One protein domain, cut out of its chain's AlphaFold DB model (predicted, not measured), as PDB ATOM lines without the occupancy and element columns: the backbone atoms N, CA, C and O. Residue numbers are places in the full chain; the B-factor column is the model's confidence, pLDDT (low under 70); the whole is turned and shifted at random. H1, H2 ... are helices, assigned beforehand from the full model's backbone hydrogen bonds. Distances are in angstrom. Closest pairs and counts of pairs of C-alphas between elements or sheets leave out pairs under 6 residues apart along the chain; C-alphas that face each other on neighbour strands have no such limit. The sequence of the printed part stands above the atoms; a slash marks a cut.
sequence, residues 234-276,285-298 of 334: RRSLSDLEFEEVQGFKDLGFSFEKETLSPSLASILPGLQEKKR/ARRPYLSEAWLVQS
ATOM      1  N   ARG A 234      73.425 120.989 101.809       65.59
ATOM      2  CA  ARG A 234      72.834 122.210 101.255       65.59
ATOM      3  C   ARG A 234      72.240 121.817  99.904       65.59
ATOM      4  O   ARG A 234      72.996 121.431  99.015       65.59
ATOM      5  N   ARG A 235      70.911 121.818  99.792       73.57
ATOM      6  CA  ARG A 235      70.239 121.623  98.501       73.57
ATOM      7  C   ARG A 235      70.681 122.743  97.559       73.57
ATOM      8  O   ARG A 235      70.932 123.855  98.026       73.57
ATOM      9  N   SER A 236      70.841 122.442  96.271       82.67
ATOM     10  CA  SER A 236      71.091 123.500  95.289       82.67
ATOM     11  C   SER A 236      69.862 124.414  95.212       82.67
ATOM     12  O   SER A 236      68.754 123.999  95.570       82.67
ATOM     13  N   LEU A 237      70.033 125.661  94.768       80.91
ATOM     14  CA  LEU A 237      68.893 126.558  94.569       80.91
ATOM     15  C   LEU A 237      67.921 125.952  93.558       80.91
ATOM     16  O   LEU A 237      66.715 126.003  93.779       80.91
ATOM     17  N   SER A 238      68.444 125.308  92.510       85.14
ATOM     18  CA  SER A 238      67.612 124.598  91.538       85.14
ATOM     19  C   SER A 238      66.808 123.450  92.153       85.14
ATOM     20  O   SER A 238      65.649 123.263  91.790       85.14
ATOM     21  N   ASP A 239      67.379 122.704  93.108       88.26
ATOM     22  CA  ASP A 239      66.661 121.609  93.775       88.26
ATOM     23  C   ASP A 239      65.513 122.143  94.635       88.26
ATOM     24  O   ASP A 239      64.432 121.557  94.665       88.26
ATOM     25  N   LEU A 240      65.742 123.261  95.333       88.42
ATOM     26  CA  LEU A 240      64.729 123.914  96.161       88.42
ATOM     27  C   LEU A 240      63.596 124.500  95.312       88.42
ATOM     28  O   LEU A 240      62.427 124.326  95.639       88.42
ATOM     29  N   GLU A 241      63.934 125.145  94.195       89.23
ATOM     30  CA  GLU A 241      62.965 125.652  93.215       89.23
ATOM     31  C   GLU A 241      62.100 124.534  92.629       89.23
ATOM     32  O   GLU A 241      60.887 124.694  92.479       89.23
ATOM     33  N   PHE A 242      62.710 123.388  92.332       89.82
ATOM     34  CA  PHE A 242      62.000 122.219  91.833       89.82
ATOM     35  C   PHE A 242      61.085 121.594  92.893       89.82
ATOM     36  O   PHE A 242      59.942 121.260  92.585       89.82
ATOM     37  N   GLU A 243      61.551 121.457  94.138       90.19
ATOM     38  CA  GLU A 243      60.747 120.947  95.256       90.19
ATOM     39  C   GLU A 243      59.511 121.816  95.509       90.19
ATOM     40  O   GLU A 243      58.429 121.283  95.745       90.19
ATOM     41  N   GLU A 244      59.639 123.141  95.400       90.65
ATOM     42  CA  GLU A 244      58.489 124.043  95.482       90.65
ATOM     43  C   GLU A 244      57.494 123.783  94.350       90.65
ATOM     44  O   GLU A 244      56.323 123.524  94.625       90.65
ATOM     45  N   VAL A 245      57.942 123.792  93.087       91.65
ATOM     46  CA  VAL A 245      57.067 123.522  91.930       91.65
ATOM     47  C   VAL A 245      56.382 122.164  92.062       91.65
ATOM     48  O   VAL A 245      55.196 122.042  91.750       91.65
ATOM     49  N   GLN A 246      57.100 121.152  92.547       92.18
ATOM     50  CA  GLN A 246      56.534 119.836  92.799       92.18
ATOM     51  C   GLN A 246      55.494 119.870  93.924       92.18
ATOM     52  O   GLN A 246      54.409 119.333  93.742       92.18
ATOM     53  N   GLY A 247      55.755 120.568  95.029       92.99
ATOM     54  CA  GLY A 247      54.785 120.730  96.113       92.99
ATOM     55  C   GLY A 247      53.483 121.396  95.655       92.99
ATOM     56  O   GLY A 247      52.404 120.991  96.078       92.99
ATOM     57  N   PHE A 248      53.547 122.362  94.733       93.00
ATOM     58  CA  PHE A 248      52.341 122.915  94.106       93.00
ATOM     59  C   PHE A 248      51.629 121.886  93.219       93.00
ATOM     60  O   PHE A 248      50.405 121.778  93.277       93.00
ATOM     61  N   LYS A 249      52.361 121.076  92.449       94.22
ATOM     62  CA  LYS A 249      51.757 119.979  91.672       94.22
ATOM     63  C   LYS A 249      51.055 118.953  92.559       94.22
ATOM     64  O   LYS A 249      49.953 118.525  92.231       94.22
ATOM     65  N   ASP A 250      51.640 118.629  93.708       95.22
ATOM     66  CA  ASP A 250      51.072 117.691  94.683       95.22
ATOM     67  C   ASP A 250      49.784 118.232  95.333       95.22
ATOM     68  O   ASP A 250      48.908 117.462  95.723       95.22
ATOM     69  N   LEU A 251      49.629 119.560  95.398       95.86
ATOM     70  CA  LEU A 251      48.398 120.239  95.822       95.86
ATOM     71  C   LEU A 251      47.343 120.351  94.703       95.86
ATOM     72  O   LEU A 251      46.280 120.929  94.928       95.86
ATOM     73  N   GLY A 252      47.615 119.807  93.513       94.91
ATOM     74  CA  GLY A 252      46.699 119.797  92.371       94.91
ATOM     75  C   GLY A 252      46.866 120.965  91.395       94.91
ATOM     76  O   GLY A 252      46.032 121.123  90.506       94.91
ATOM     77  N   PHE A 253      47.918 121.783  91.520       92.84
ATOM     78  CA  PHE A 253      48.198 122.840  90.546       92.84
ATOM     79  C   PHE A 253      48.901 122.269  89.308       92.84
ATOM     80  O   PHE A 253      49.965 121.658  89.405       92.84
ATOM     81  N   SER A 254      48.343 122.502  88.122       91.10
ATOM     82  CA  SER A 254      49.000 122.199  86.850       91.10
ATOM     83  C   SER A 254      49.667 123.447  86.272       91.10
ATOM     84  O   SER A 254      49.188 124.571  86.408       91.10
ATOM     85  N   PHE A 255      50.809 123.239  85.624       89.48
ATOM     86  CA  PHE A 255      51.603 124.284  84.989       89.48
ATOM     87  C   PHE A 255      51.775 123.905  83.519       89.48
ATOM     88  O   PHE A 255      52.707 123.183  83.167       89.48
ATOM     89  N   GLU A 256      50.833 124.319  82.674       85.70
ATOM     90  CA  GLU A 256      50.895 124.096  81.226       85.70
ATOM     91  C   GLU A 256      51.806 125.142  80.594       85.70
ATOM     92  O   GLU A 256      51.612 126.339  80.807       85.70
ATOM     93  N   LYS A 257      52.801 124.698  79.817       82.08
ATOM     94  CA  LYS A 257      53.859 125.555  79.258       82.08
ATOM     95  C   LYS A 257      53.291 126.698  78.414       82.08
ATOM     96  O   LYS A 257      53.864 127.783  78.381       82.08
ATOM     97  N   GLU A 258      52.155 126.454  77.774       79.75
ATOM     98  CA  GLU A 258      51.450 127.372  76.888       79.75
ATOM     99  C   GLU A 258      50.689 128.470  77.651       79.75
ATOM    100  O   GLU A 258      50.499 129.560  77.114       79.75
ATOM    101  N   THR A 259      50.279 128.218  78.903       80.08
ATOM    102  CA  THR A 259      49.494 129.153  79.734       80.08
ATOM    103  C   THR A 259      50.294 129.765  80.890       80.08
ATOM    104  O   THR A 259      49.747 130.521  81.700       80.08
ATOM    105  N   LEU A 260      51.607 129.503  80.961       85.69
ATOM    106  CA  LEU A 260      52.491 130.062  81.987       85.69
ATOM    107  C   LEU A 260      52.552 131.589  81.906       85.69
ATOM    108  O   LEU A 260      53.286 132.176  81.109       85.69
ATOM    109  N   SER A 261      51.818 132.253  82.800       85.28
ATOM    110  CA  SER A 261      51.923 133.700  82.932       85.28
ATOM    111  C   SER A 261      53.303 134.097  83.497       85.28
ATOM    112  O   SER A 261      53.773 133.497  84.470       85.28
ATOM    113  N   PRO A 262      53.947 135.157  82.970       85.77
ATOM    114  CA  PRO A 262      55.201 135.682  83.522       85.77
ATOM    115  C   PRO A 262      55.100 136.072  85.006       85.77
ATOM    116  O   PRO A 262      56.093 136.049  85.731       85.77
ATOM    117  N   SER A 263      53.888 136.398  85.472       88.09
ATOM    118  CA  SER A 263      53.595 136.670  86.880       88.09
ATOM    119  C   SER A 263      53.870 135.449  87.763       88.09
ATOM    120  O   SER A 263      54.585 135.563  88.759       88.09
ATOM    121  N   LEU A 264      53.407 134.256  87.367       89.69
ATOM    122  CA  LEU A 264      53.674 133.021  88.114       89.69
ATOM    123  C   LEU A 264      55.166 132.698  88.160       89.69
ATOM    124  O   LEU A 264      55.659 132.293  89.204       89.69
ATOM    125  N   ALA A 265      55.898 132.963  87.080       85.84
ATOM    126  CA  ALA A 265      57.347 132.792  87.041       85.84
ATOM    127  C   ALA A 265      58.101 133.726  88.013       85.84
ATOM    128  O   ALA A 265      59.226 133.425  88.401       85.84
ATOM    129  N   SER A 266      57.503 134.857  88.410       84.96
ATOM    130  CA  SER A 266      58.065 135.745  89.441       84.96
ATOM    131  C   SER A 266      57.780 135.267  90.871       84.96
ATOM    132  O   SER A 266      58.564 135.544  91.777       84.96
ATOM    133  N   ILE A 267      56.678 134.534  91.066       88.16
ATOM    134  CA  ILE A 267      56.255 133.980  92.360       88.16
ATOM    135  C   ILE A 267      56.942 132.637  92.618       88.16
ATOM    136  O   ILE A 267      57.420 132.397  93.723       88.16
ATOM    137  N   LEU A 268      57.005 131.787  91.591       89.03
ATOM    138  CA  LEU A 268      57.617 130.464  91.588       89.03
ATOM    139  C   LEU A 268      58.739 130.435  90.544       89.03
ATOM    140  O   LEU A 268      58.513 130.036  89.398       89.03
ATOM    141  N   PRO A 269      59.959 130.853  90.925       86.57
ATOM    142  CA  PRO A 269      61.105 130.895  90.021       86.57
ATOM    143  C   PRO A 269      61.412 129.551  89.353       86.57
ATOM    144  O   PRO A 269      61.840 129.541  88.204       86.57
ATOM    145  N   GLY A 270      61.096 128.424  90.004       89.05
ATOM    146  CA  GLY A 270      61.266 127.082  89.432       89.05
ATOM    147  C   GLY A 270      60.417 126.783  88.192       89.05
ATOM    148  O   GLY A 270      60.658 125.782  87.522       89.05
ATOM    149  N   LEU A 271      59.435 127.631  87.860       89.32
ATOM    150  CA  LEU A 271      58.691 127.540  86.598       89.32
ATOM    151  C   LEU A 271      59.471 128.109  85.406       89.32
ATOM    152  O   LEU A 271      59.085 127.889  84.260       89.32
ATOM    153  N   GLN A 272      60.551 128.853  85.649       84.09
ATOM    154  CA  GLN A 272      61.388 129.394  84.588       84.09
ATOM    155  C   GLN A 272      62.290 128.286  84.032       84.09
ATOM    156  O   GLN A 272      63.199 127.809  84.697       84.09
ATOM    157  N   GLU A 273      62.089 127.909  82.768       72.60
ATOM    158  CA  GLU A 273      62.933 126.912  82.080       72.60
ATOM    159  C   GLU A 273      64.370 127.417  81.826       72.60
ATOM    160  O   GLU A 273      65.264 126.661  81.435       72.60
ATOM    161  N   LYS A 274      64.632 128.709  82.058       67.08
ATOM    162  CA  LYS A 274      65.960 129.289  81.882       67.08
ATOM    163  C   LYS A 274      66.868 128.820  83.014       67.08
ATOM    164  O   LYS A 274      66.745 129.284  84.142       67.08
ATOM    165  N   LYS A 275      67.822 127.948  82.676       63.50
ATOM    166  CA  LYS A 275      68.980 127.598  83.509       63.50
ATOM    167  C   LYS A 275      69.604 128.889  84.052       63.50
ATOM    168  O   LYS A 275      70.244 129.634  83.310       63.50
ATOM    169  N   ARG A 276      69.344 129.198  85.320       63.54
ATOM    170  CA  ARG A 276      70.040 130.260  86.036       63.54
ATOM    171  C   ARG A 276      71.308 129.622  86.566       63.54
ATOM    172  O   ARG A 276      71.242 128.778  87.454       63.54
ATOM    173  N   ALA A 285      72.197 137.768  98.058       62.05
ATOM    174  CA  ALA A 285      71.172 138.809  97.946       62.05
ATOM    175  C   ALA A 285      69.746 138.275  98.162       62.05
ATOM    176  O   ALA A 285      68.819 139.050  98.414       62.05
ATOM    177  N   ARG A 286      69.557 136.957  98.054       66.86
ATOM    178  CA  ARG A 286      68.235 136.340  98.054       66.86
ATOM    179  C   ARG A 286      67.744 136.016  99.464       66.86
ATOM    180  O   ARG A 286      68.498 135.664 100.368       66.86
ATOM    181  N   ARG A 287      66.425 136.119  99.640       72.07
ATOM    182  CA  ARG A 287      65.719 135.601 100.815       72.07
ATOM    183  C   ARG A 287      65.885 134.069 100.857       72.07
ATOM    184  O   ARG A 287      65.618 133.440  99.836       72.07
ATOM    185  N   PRO A 288      66.286 133.478 101.996       75.33
ATOM    186  CA  PRO A 288      66.422 132.029 102.109       75.33
ATOM    187  C   PRO A 288      65.073 131.341 101.889       75.33
ATOM    188  O   PRO A 288      64.031 131.872 102.295       75.33
ATOM    189  N   TYR A 289      65.111 130.154 101.284       77.29
ATOM    190  CA  TYR A 289      63.934 129.294 101.131       77.29
ATOM    191  C   TYR A 289      63.341 128.940 102.493       77.29
ATOM    192  O   TYR A 289      64.045 128.952 103.502       77.29
ATOM    193  N   LEU A 290      62.054 128.588 102.556       74.30
ATOM    194  CA  LEU A 290      61.430 128.194 103.827       74.30
ATOM    195  C   LEU A 290      62.169 127.021 104.484       74.30
ATOM    196  O   LEU A 290      62.398 127.062 105.691       74.30
ATOM    197  N   SER A 291      62.602 126.031 103.700       72.89
ATOM    198  CA  SER A 291      63.396 124.887 104.167       72.89
ATOM    199  C   SER A 291      64.765 125.302 104.729       72.89
ATOM    200  O   SER A 291      65.208 124.760 105.743       72.89
ATOM    201  N   GLU A 292      65.404 126.322 104.152       76.12
ATOM    202  CA  GLU A 292      66.659 126.896 104.654       76.12
ATOM    203  C   GLU A 292      66.443 127.762 105.903       76.12
ATOM    204  O   GLU A 292      67.179 127.657 106.886       76.12
ATOM    205  N   ALA A 293      65.411 128.607 105.897       75.40
ATOM    206  CA  ALA A 293      65.060 129.485 107.008       75.40
ATOM    207  C   ALA A 293      64.663 128.675 108.247       75.40
ATOM    208  O   ALA A 293      65.068 129.012 109.362       75.40
ATOM    209  N   TRP A 294      63.940 127.570 108.054       73.49
ATOM    210  CA  TRP A 294      63.633 126.613 109.113       73.49
ATOM    211  C   TRP A 294      64.891 125.954 109.676       73.49
ATOM    212  O   TRP A 294      64.992 125.778 110.892       73.49
ATOM    213  N   LEU A 295      65.886 125.650 108.836       66.48
ATOM    214  CA  LEU A 295      67.158 125.107 109.312       66.48
ATOM    215  C   LEU A 295      67.897 126.118 110.199       66.48
ATOM    216  O   LEU A 295      68.369 125.755 111.279       66.48
ATOM    217  N   VAL A 296      67.928 127.393 109.799       63.04
ATOM    218  CA  VAL A 296      68.520 128.480 110.598       63.04
ATOM    219  C   VAL A 296      67.746 128.689 111.906       63.04
ATOM    220  O   VAL A 296      68.353 128.840 112.968       63.04
ATOM    221  N   GLN A 297      66.413 128.647 111.862       60.30
ATOM    222  CA  GLN A 297      65.556 128.862 113.031       60.30
ATOM    223  C   GLN A 297      65.556 127.681 114.007       60.30
ATOM    224  O   GLN A 297      65.418 127.897 115.206       60.30
ATOM    225  N   SER A 298      65.785 126.449 113.550       53.48
ATOM    226  CA  SER A 298      65.887 125.276 114.435       53.48
ATOM    227  C   SER A 298      67.089 125.330 115.393       53.48
ATOM    228  O   SER A 298      67.133 124.599 116.381       53.48
TER     229      SER A 298
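AT A GLANCE: This is residues 234 to 276 and 285 to 298 of the 334 residues of an uncharacterized protein of Glycine max (UniProt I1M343). An elongated, loosely strung model has its longest helix, H1, midway along its length, with H3 at one end and the link of residues 251 to 261 looping out at the other before the chain folds back into short H2. The printed part has 57 residues with three named helices, H1, H2 and H3 in chain order, and no named strand. It is all helix by class, though under half of the residues, 28, are in named elements. It is only just loose, close to compact, with a radius of gyration of the C-alphas of 12.4 A, and spans 39 by 26 by 17 A.

HOW THE PARTS SIT: H1, residues 237 to 250, touches no helix. H3, residues 290 to 297, is only just apart from H1, the closest C-alphas being 8.2 A apart. H2, residues 262 to 267, is apart from both. In H1, H2 and H3 every O i to N i+4 pair is within hydrogen-bond range.

IN THESE COORDINATES: H1 runs 19.9 A from C-alpha 237 at (68.893, 126.558, 94.569). H2 is 9.1 A long. H3 runs 10.1 A to C-alpha 297 at (65.556, 128.862, 113.031).

THE WHOLE: The farthest C-alphas, of Glu 258 and Ser 298, are 40.3 A apart. H1 to H2 is a long link. Residues 277 to 284 are not printed, in the link across the cut from H2 to H3, with 14.7 A between C-alphas 276 and 285. Confidence is under 70 at residues 234, 274 to 276, 285 to 286 and 295 to 298.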